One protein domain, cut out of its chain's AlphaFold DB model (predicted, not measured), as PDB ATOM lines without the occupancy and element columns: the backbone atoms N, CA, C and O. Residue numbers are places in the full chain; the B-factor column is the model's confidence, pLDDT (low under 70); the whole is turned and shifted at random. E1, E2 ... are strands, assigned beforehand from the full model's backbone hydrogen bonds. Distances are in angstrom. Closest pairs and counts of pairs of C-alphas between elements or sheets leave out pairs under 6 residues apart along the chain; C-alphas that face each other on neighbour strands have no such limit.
ATOM      1  N   THR A   3     291.926 122.090 221.815       64.25
ATOM      2  CA  THR A   3     291.064 123.236 221.513       64.25
ATOM      3  C   THR A   3     289.599 122.846 221.718       64.25
ATOM      4  O   THR A   3     289.271 121.694 222.000       64.25
ATOM      5  N   ASP A   4     288.703 123.808 221.539       63.31
ATOM      6  CA  ASP A   4     287.255 123.600 221.439       63.31
ATOM      7  C   ASP A   4     286.843 122.569 220.368       63.31
ATOM      8  O   ASP A   4     285.809 121.917 220.495       63.31
ATOM      9  N   ASN A   5     287.671 122.391 219.338       68.25
ATOM     10  CA  ASN A   5     287.381 121.547 218.182       68.25
ATOM     11  C   ASN A   5     288.150 120.217 218.161       68.25
ATOM     12  O   ASN A   5     287.919 119.398 217.265       68.25
ATOM     13  N   GLY A   6     289.035 119.957 219.129       77.25
ATOM     14  CA  GLY A   6     289.775 118.700 219.149       77.25
ATOM     15  C   GLY A   6     290.938 118.620 220.126       77.25
ATOM     16  O   GLY A   6     291.279 119.572 220.818       77.25
ATOM     17  N   LEU A   7     291.572 117.454 220.167       82.00
ATOM     18  CA  LEU A   7     292.733 117.161 220.998       82.00
ATOM     19  C   LEU A   7     293.731 116.320 220.205       82.00
ATOM     20  O   LEU A   7     293.380 115.262 219.700       82.00
ATOM     21  N   ALA A   8     294.987 116.755 220.163       84.12
ATOM     22  CA  ALA A   8     296.107 115.953 219.683       84.12
ATOM     23  C   ALA A   8     296.988 115.490 220.854       84.12
ATOM     24  O   ALA A   8     297.415 116.323 221.666       84.12
ATOM     25  N   VAL A   9     297.279 114.191 220.900       84.88
ATOM     26  CA  VAL A   9     298.163 113.515 221.864       84.88
ATOM     27  C   VAL A   9     299.224 112.727 221.094       84.88
ATOM     28  O   VAL A   9     298.945 112.201 220.020       84.88
ATOM     29  N   THR A  10     300.434 112.641 221.638       90.31
ATOM     30  CA  THR A  10     301.511 111.800 221.107       90.31
ATOM     31  C   THR A  10     302.227 111.092 222.251       90.31
ATOM     32  O   THR A  10     302.322 111.644 223.347       90.31
ATOM     33  N   ASP A  11     302.714 109.882 221.990       85.12
ATOM     34  CA  ASP A  11     303.636 109.145 222.862       85.12
ATOM     35  C   ASP A  11     305.111 109.308 222.432       85.12
ATOM     36  O   ASP A  11     306.000 108.727 223.049       85.12
ATOM     37  N   GLY A  12     305.375 110.123 221.404       87.31
ATOM     38  CA  GLY A  12     306.689 110.321 220.787       87.31
ATOM     39  C   GLY A  12     306.840 109.624 219.433       87.31
ATOM     40  O   GLY A  12     307.557 110.139 218.577       87.31
ATOM     41  N   ASP A  13     306.111 108.530 219.209       90.44
ATOM     42  CA  ASP A  13     306.194 107.709 217.998       90.44
ATOM     43  C   ASP A  13     304.905 107.800 217.167       90.44
ATOM     44  O   ASP A  13     304.938 107.969 215.945       90.44
ATOM     45  N   SER A  14     303.758 107.739 217.837       92.69
ATOM     46  CA  SER A  14     302.427 107.809 217.241       92.69
ATOM     47  C   SER A  14     301.715 109.102 217.625       92.69
ATOM     48  O   SER A  14     301.999 109.737 218.646       92.69
ATOM     49  N   TRP A  15     300.744 109.490 216.805       94.31
ATOM     50  CA  TRP A  15     299.878 110.639 217.051       94.31
ATOM     51  C   TRP A  15     298.424 110.207 217.047       94.31
ATOM     52  O   TRP A  15     297.977 109.582 216.095       94.31
ATOM     53  N   ALA A  16     297.676 110.591 218.075       92.00
ATOM     54  CA  ALA A  16     296.232 110.447 218.137       92.00
ATOM     55  C   ALA A  16     295.590 111.836 218.088       92.00
ATOM     56  O   ALA A  16     295.843 112.679 218.953       92.00
ATOM     57  N   VAL A  17     294.758 112.079 217.080       90.56
ATOM     58  CA  VAL A  17     294.023 113.329 216.886       90.56
ATOM     59  C   VAL A  17     292.533 113.052 216.991       90.56
ATOM     60  O   VAL A  17     291.943 112.379 216.151       90.56
ATOM     61  N   TYR A  18     291.919 113.607 218.022       88.06
ATOM     62  CA  TYR A  18     290.479 113.667 218.197       88.06
ATOM     63  C   TYR A  18     289.965 114.978 217.613       88.06
ATOM     64  O   TYR A  18     290.463 116.043 217.971       88.06
ATOM     65  N   ALA A  19     288.948 114.919 216.764       86.38
ATOM     66  CA  ALA A  19     288.291 116.088 216.195       86.38
ATOM     67  C   ALA A  19     286.771 115.957 216.291       86.38
ATOM     68  O   ALA A  19     286.214 114.859 216.199       86.38
ATOM     69  N   ARG A  20     286.093 117.091 216.453       85.75
ATOM     70  CA  ARG A  20     284.637 117.190 216.343       85.75
ATOM     71  C   ARG A  20     284.257 117.486 214.889       85.75
ATOM     72  O   ARG A  20     284.824 118.387 214.280       85.75
ATOM     73  N   SER A  21     283.311 116.735 214.323       83.19
ATOM     74  CA  SER A  21     282.709 117.071 213.026       83.19
ATOM     75  C   SER A  21     281.667 118.184 213.168       83.19
ATOM     76  O   SER A  21     281.155 118.439 214.257       83.19
ATOM     77  N   GLU A  22     281.261 118.787 212.050       81.88
ATOM     78  CA  GLU A  22     280.159 119.765 212.026       81.88
ATOM     79  C   GLU A  22     278.832 119.192 212.556       81.88
ATOM     80  O   GLU A  22     278.041 119.911 213.159       81.88
ATOM     81  N   SER A  23     278.603 117.883 212.388       84.38
ATOM     82  CA  SER A  23     277.431 117.177 212.925       84.38
ATOM     83  C   SER A  23     277.489 116.932 214.439       84.38
ATOM     84  O   SER A  23     276.506 116.464 215.008       84.38
ATOM     85  N   GLY A  24     278.614 117.232 215.099       81.00
ATOM     86  CA  GLY A  24     278.839 116.954 216.521       81.00
ATOM     87  C   GLY A  24     279.337 115.534 216.826       81.00
ATOM     88  O   GLY A  24     279.559 115.210 217.997       81.00
ATOM     89  N   ASP A  25     279.555 114.711 215.797       88.56
ATOM     90  CA  ASP A  25     280.183 113.395 215.928       88.56
ATOM     91  C   ASP A  25     281.678 113.546 216.250       88.56
ATOM     92  O   ASP A  25     282.316 114.559 215.940       88.56
ATOM     93  N   GLY A  26     282.263 112.515 216.855       89.19
ATOM     94  CA  GLY A  26     283.700 112.452 217.094       89.19
ATOM     95  C   GLY A  26     284.413 111.705 215.972       89.19
ATOM     96  O   GLY A  26     283.933 110.677 215.502       89.19
ATOM     97  N   ASN A  27     285.597 112.167 215.596       91.56
ATOM     98  CA  ASN A  27     286.530 111.420 214.759       91.56
ATOM     99  C   ASN A  27     287.853 111.272 215.508       91.56
ATOM    100  O   ASN A  27     288.361 112.251 216.046       91.56
ATOM    101  N   LEU A  28     288.394 110.060 215.537       91.25
ATOM    102  CA  LEU A  28     289.740 109.773 216.016       91.25
ATOM    103  C   LEU A  28     290.588 109.336 214.826       91.25
ATOM    104  O   LEU A  28     290.214 108.417 214.101       91.25
ATOM    105  N   GLU A  29     291.722 109.993 214.643       95.25
ATOM    106  CA  GLU A  29     292.747 109.620 213.681       95.25
ATOM    107  C   GLU A  29     294.030 109.239 214.421       95.25
ATOM    108  O   GLU A  29     294.559 110.046 215.183       95.25
ATOM    109  N   ILE A  30     294.522 108.019 214.210       95.88
ATOM    110  CA  ILE A  30     295.798 107.551 214.759       95.88
ATOM    111  C   ILE A  30     296.792 107.440 213.610       95.88
ATOM    112  O   ILE A  30     296.577 106.672 212.678       95.88
ATOM    113  N   THR A  31     297.874 108.210 213.674       97.31
ATOM    114  CA  THR A  31     299.019 108.098 212.767       97.31
ATOM    115  C   THR A  31     300.126 107.319 213.459       97.31
ATOM    116  O   THR A  31     300.623 107.745 214.503       97.31
ATOM    117  N   TYR A  32     300.516 106.195 212.866       96.75
ATOM    118  CA  TYR A  32     301.591 105.329 213.345       96.75
ATOM    119  C   TYR A  32     302.962 105.745 212.774       96.75
ATOM    120  O   TYR A  32     303.020 106.507 211.802       96.75
ATOM    121  N   PRO A  33     304.083 105.222 213.311       96.81
ATOM    122  CA  PRO A  33     305.432 105.585 212.858       96.81
ATOM    123  C   PRO A  33     305.707 105.253 211.386       96.81
ATOM    124  O   PRO A  33     306.488 105.926 210.712       96.81
ATOM    125  N   ASP A  34     305.038 104.224 210.866       97.12
ATOM    126  CA  ASP A  34     305.095 103.804 209.463       97.12
ATOM    127  C   ASP A  34     304.225 104.671 208.534       97.12
ATOM    128  O   ASP A  34     304.174 104.426 207.327       97.12
ATOM    129  N   LYS A  35     303.585 105.715 209.082       93.56
ATOM    130  CA  LYS A  35     302.633 106.621 208.423       93.56
ATOM    131  C   LYS A  35     301.299 105.974 208.056       93.56
ATOM    132  O   LYS A  35     300.513 106.591 207.334       93.56
ATOM    133  N   THR A  36     301.018 104.770 208.549       97.69
ATOM    134  CA  THR A  36     299.675 104.200 208.476       97.69
ATOM    135  C   THR A  36     298.725 105.060 209.306       97.69
ATOM    136  O   THR A  36     299.079 105.529 210.389       97.69
ATOM    137  N   VAL A  37     297.519 105.282 208.781       97.19
ATOM    138  CA  VAL A  37     296.487 106.094 209.429       97.19
ATOM    139  C   VAL A  37     295.253 105.240 209.696       97.19
ATOM    140  O   VAL A  37     294.602 104.777 208.758       97.19
ATOM    141  N   GLU A  38     294.907 105.067 210.967       97.25
ATOM    142  CA  GLU A  38     293.637 104.482 211.391       97.25
ATOM    143  C   GLU A  38     292.619 105.594 211.660       97.25
ATOM    144  O   GLU A  38     292.929 106.583 212.320       97.25
ATOM    145  N   LYS A  39     291.391 105.433 211.153       95.88
ATOM    146  CA  LYS A  39     290.295 106.384 211.371       95.88
ATOM    147  C   LYS A  39     289.121 105.689 212.036       95.88
ATOM    148  O   LYS A  39     288.550 104.753 211.478       95.88
ATOM    149  N   ILE A  40     288.726 106.195 213.195       94.06
ATOM    150  CA  ILE A  40     287.630 105.664 213.997       94.06
ATOM    151  C   ILE A  40     286.558 106.745 214.115       94.06
ATOM    152  O   ILE A  40     286.807 107.839 214.628       94.06
ATOM    153  N   LYS A  41     285.345 106.434 213.648       92.88
ATOM    154  CA  LYS A  41     284.178 107.297 213.850       92.88
ATOM    155  C   LYS A  41     283.535 106.982 215.197       92.88
ATOM    156  O   LYS A  41     283.274 105.822 215.508       92.88
ATOM    157  N   MET A  42     283.252 108.016 215.976       88.38
ATOM    158  CA  MET A  42     282.626 107.923 217.289       88.38
ATOM    159  C   MET A  42     281.261 108.622 217.262       88.38
ATOM    160  O   MET A  42     281.136 109.693 216.666       88.38
ATOM    161  N   PRO A  43     280.234 108.061 217.923       85.69
ATOM    162  CA  PRO A  43     278.874 108.608 217.907       85.69
ATOM    163  C   PRO A  43     278.735 109.953 218.638       85.69
ATOM    164  O   PRO A  43     277.721 110.625 218.506       85.69
ATOM    165  N   THR A  44     279.732 110.341 219.432       79.94
ATOM    166  CA  THR A  44     279.766 111.608 220.166       79.94
ATOM    167  C   THR A  44     281.173 112.187 220.119       79.94
ATOM    168  O   THR A  44     282.143 111.451 220.321       79.94
ATOM    169  N   ALA A  45     281.301 113.495 219.901       78.44
ATOM    170  CA  ALA A  45     282.557 114.203 220.124       78.44
ATOM    171  C   ALA A  45     282.889 114.323 221.623       78.44
ATOM    172  O   ALA A  45     282.022 114.160 222.484       78.44
ATOM    173  N   LEU A  46     284.144 114.671 221.931       69.75
ATOM    174  CA  LEU A  46     284.528 115.060 223.288       69.75
ATOM    175  C   LEU A  46     283.618 116.208 223.780       69.75
ATOM    176  O   LEU A  46     283.244 117.083 222.983       69.75
ATOM    177  N   PRO A  47     283.208 116.195 225.062       62.22
ATOM    178  CA  PRO A  47     282.367 117.244 225.620       62.22
ATOM    179  C   PRO A  47     283.060 118.607 225.504       62.22
ATOM    180  O   PRO A  47     284.271 118.720 225.686       62.22
ATOM    181  N   ASN A  48     282.274 119.626 225.149       55.84
ATOM    182  CA  ASN A  48     282.762 120.976 224.876       55.84
ATOM    183  C   ASN A  48     283.467 121.577 226.101       55.84
ATOM    184  O   ASN A  48     282.905 121.582 227.195       55.84
ATOM    185  N   ASN A  49     284.629 122.180 225.837       56.75
ATOM    186  CA  ASN A  49     285.411 123.072 226.698       56.75
ATOM    187  C   ASN A  49     286.230 122.405 227.810       56.75
ATOM    188  O   ASN A  49     285.855 122.409 228.981       56.75
ATOM    189  N   PHE A  50     287.438 121.966 227.463       59.69
ATOM    190  CA  PHE A  50     288.543 121.932 228.415       59.69
ATOM    191  C   PHE A  50     289.822 122.421 227.725       59.69
ATOM    192  O   PHE A  50     290.224 121.902 226.688       59.69
ATOM    193  N   VAL A  51     290.463 123.439 228.298       59.47
ATOM    194  CA  VAL A  51     291.870 123.739 228.014       59.47
ATOM    195  C   VAL A  51     292.658 122.968 229.055       59.47
ATOM    196  O   VAL A  51     292.496 123.225 230.244       59.47
ATOM    197  N   LEU A  52     293.453 121.994 228.619       67.94
ATOM    198  CA  LEU A  52     294.306 121.211 229.504       67.94
ATOM    199  C   LEU A  52     295.739 121.247 228.976       67.94
ATOM    200  O   LEU A  52     296.057 120.627 227.961       67.94
ATOM    201  N   GLY A  53     296.592 122.013 229.650       73.19
ATOM    202  CA  GLY A  53     298.035 121.990 229.436       73.19
ATOM    203  C   GLY A  53     298.668 121.021 230.423       73.19
ATOM    204  O   GLY A  53     298.523 121.213 231.624       73.19
ATOM    205  N   ILE A  54     299.354 119.989 229.935       81.88
ATOM    206  CA  ILE A  54     300.097 119.050 230.784       81.88
ATOM    207  C   ILE A  54     301.557 119.075 230.359       81.88
ATOM    208  O   ILE A  54     301.861 118.936 229.174       81.88
ATOM    209  N   TRP A  55     302.451 119.223 231.328       84.25
ATOM    210  CA  TRP A  55     303.879 118.979 231.162       84.25
ATOM    211  C   TRP A  55     304.377 118.207 232.379       84.25
ATOM    212  O   TRP A  55     304.036 118.566 233.503       84.25
ATOM    213  N   ALA A  56     305.136 117.137 232.171       88.69
ATOM    214  CA  ALA A  56     305.681 116.331 233.255       88.69
ATOM    215  C   ALA A  56     307.077 115.809 232.899       88.69
ATOM    216  O   ALA A  56     307.343 115.503 231.736       88.69
ATOM    217  N   ASP A  57     307.937 115.697 233.910       87.88
ATOM    218  CA  ASP A  57     309.231 115.013 233.870       87.88
ATOM    219  C   ASP A  57     309.368 114.053 235.074       87.88
ATOM    220  O   ASP A  57     308.412 113.835 235.813       87.88
ATOM    221  N   ASP A  58     310.548 113.471 235.301       88.12
ATOM    222  CA  ASP A  58     310.785 112.535 236.417       88.12
ATOM    223  C   ASP A  58     310.716 113.179 237.821       88.12
ATOM    224  O   ASP A  58     310.885 112.498 238.835       88.12
ATOM    225  N   ARG A  59     310.523 114.497 237.912       90.69
ATOM    226  CA  ARG A  59     310.612 115.280 239.152       90.69
ATOM    227  C   ARG A  59     309.337 116.047 239.446       90.69
ATOM    228  O   ARG A  59     309.046 116.275 240.618       90.69
ATOM    229  N   GLU A  60     308.602 116.472 238.431       91.25
ATOM    230  CA  GLU A  60     307.409 117.281 238.616       91.25
ATOM    231  C   GLU A  60     306.415 117.167 237.464       91.25
ATOM    232  O   GLU A  60     306.733 116.754 236.350       91.25
ATOM    233  N   ALA A  61     305.183 117.578 237.748       91.75
ATOM    234  CA  ALA A  61     304.129 117.737 236.769       91.75
ATOM    235  C   ALA A  61     303.410 119.072 236.956       91.75
ATOM    236  O   ALA A  61     303.160 119.527 238.075       91.75
ATOM    237  N   TRP A  62     303.042 119.671 235.834       88.75
ATOM    238  CA  TRP A  62     302.302 120.913 235.729       88.75
ATOM    239  C   TRP A  62     300.997 120.663 234.976       88.75
ATOM    240  O   TRP A  62     300.989 120.024 233.922       88.75
ATOM    241  N   PHE A  63     299.900 121.191 235.517       84.25
ATOM    242  CA  PHE A  63     298.546 121.056 234.987       84.25
ATOM    243  C   PHE A  63     297.903 122.437 234.877       84.25
ATOM    244  O   PHE A  63     297.574 123.048 235.889       84.25
ATOM    245  N   ALA A  64     297.710 122.937 233.664       82.12
ATOM    246  CA  ALA A  64     296.986 124.176 233.404       82.12
ATOM    247  C   ALA A  64     295.542 123.861 233.002       82.12
ATOM    248  O   ALA A  64     295.328 123.085 232.069       82.12
ATOM    249  N   THR A  65     294.574 124.479 233.674       73.69
ATOM    250  CA  THR A  65     293.154 124.484 233.298       73.69
ATOM    251  C   THR A  65     292.712 125.899 232.916       73.69
ATOM    252  O   THR A  65     293.502 126.842 232.995       73.69
ATOM    253  N   SER A  66     291.446 126.079 232.523       67.44
ATOM    254  CA  SER A  66     290.873 127.421 232.322       67.44
ATOM    255  C   SER A  66     290.930 128.295 233.579       67.44
ATOM    256  O   SER A  66     290.976 129.516 233.466       67.44
ATOM    257  N   ASP A  67     290.956 127.669 234.758       59.00
ATOM    258  CA  ASP A  67     290.759 128.343 236.042       59.00
ATOM    259  C   ASP A  67     292.039 128.382 236.890       59.00
ATOM    260  O   ASP A  67     292.016 128.832 238.036       59.00
ATOM    261  N   GLY A  68     293.175 127.925 236.355       65.56
ATOM    262  CA  GLY A  68     294.449 128.057 237.048       65.56
ATOM    263  C   GLY A  68     295.516 127.050 236.652       65.56
ATOM    264  O   GLY A  68     295.412 126.326 235.664       65.56
ATOM    265  N   LEU A  69     296.577 127.032 237.458       82.50
ATOM    266  CA  LEU A  69     297.768 126.215 237.263       82.50
ATOM    267  C   LEU A  69     298.055 125.417 238.537       82.50
ATOM    268  O   LEU A  69     298.244 125.993 239.608       82.50
ATOM    269  N   GLY A  70     298.085 124.094 238.415       81.94
ATOM    270  CA  GLY A  70     298.515 123.163 239.452       81.94
ATOM    271  C   GLY A  70     299.937 122.667 239.197       81.94
ATOM    272  O   GLY A  70     300.306 122.394 238.055       81.94
ATOM    273  N   HIS A  71     300.718 122.521 240.266       92.25
ATOM    274  CA  HIS A  71     302.091 122.008 240.247       92.25
ATOM    275  C   HIS A  71     302.234 120.898 241.288       92.25
ATOM    276  O   HIS A  71     301.818 121.059 242.435       92.25
ATOM    277  N   GLY A  72     302.800 119.766 240.882       90.19
ATOM    278  CA  GLY A  72     303.118 118.646 241.758       90.19
ATOM    279  C   GLY A  72     304.588 118.279 241.638       90.19
ATOM    280  O   GLY A  72     305.085 118.120 240.531       90.19
ATOM    281  N   ILE A  73     305.265 118.110 242.773       92.69
ATOM    282  CA  ILE A  73     306.655 117.644 242.845       92.69
ATOM    283  C   ILE A  73     306.637 116.190 243.305       92.69
ATOM    284  O   ILE A  73     306.023 115.855 244.323       92.69
ATOM    285  N   PHE A  74     307.304 115.318 242.562       90.19
ATOM    286  CA  PHE A  74     307.405 113.907 242.882       90.19
ATOM    287  C   PHE A  74     308.435 113.681 243.986       90.19
ATOM    288  O   PHE A  74     309.508 114.288 244.020       90.19
TER     289      PHE A  74
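Overview. This is residues 3 to 74 of the 129 residues of an uncharacterized protein of Verrucomicrobia subdivision 3 bacterium (UniProt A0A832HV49). Two small antiparallel sheets, one of four strands and one of three, stand side by side with an open gap between them, and one stretch, residues 43 to 52, joins them. E1, an edge strand of the first sheet, and E5, an edge strand of the second, border the gap; the joining stretch starts after E4 at the far edge and runs back past one end of the first sheet to reach E5. The printed part has 72 residues with no named helix and seven named strands, E1 to E7 along the chain, in the sheet orders E1 - E2 - E3 - E4 and E5 - E6 - E7. The class is all strand, and the whole is loose, with a radius of gyration of the C-alphas of 14.8 A, and flat, spanning 39 by 32 by 14 A.

Along the chain. E1, residues 6 to 10, begins at C-alpha 6 (289.775, 118.700, 219.149) and is 13.8 A long from first to last C-alpha. E2 is residues 15 to 20, 16.6 A; E3 is residues 26 to 31, 16.5 A; E4 is residues 37 to 42, 16.0 A, ending at C-alpha 42 (282.626, 107.923, 217.289). E5 is residues 53 to 56, 10.3 A, and E6 is residues 60 to 65, 16.8 A. E7, residues 68 to 73, is 17.1 A and ends at C-alpha 73 (306.655, 117.644, 242.845).

Arrangement. E1 to E4 form a meander, each strand the antiparallel neighbour of the one before. The hairpin of E1 and E2 has an angle of 173 degrees between directions, with N 7 and O 18 within hydrogen-bond range at 2.8 A. In the hairpin of E2 and E3, at 162 degrees, N 17 and O 29 are 2.8 A apart. In the hairpin of E3 and E4, at 164 degrees, N 28 and O 40 are 2.9 A apart. From edge to edge of this sheet the strands' lines turn by 40 degrees. E5 to E7 form a second meander. The hairpin of E5 and E6 stands at 177 degrees, with N 55 and O 62 at 3.1 A, and that of E6 and E7 at 167 degrees, with N 63 and O 70 at 2.8 A. E1 and E5 are apart, and so are E4 and E5.

Size, cuts and confidence. The two C-alphas farthest apart, those of Ser 23 and Phe 74, are 42.5 A from each other. The printed part has no cut. No link is long; E4 to E5, with 10 residues between them, is short, and the others are tight. The mean pLDDT of the printed part is 83.9, and residues 3 to 5, 46 to 52 and 66 to 68 are under 70.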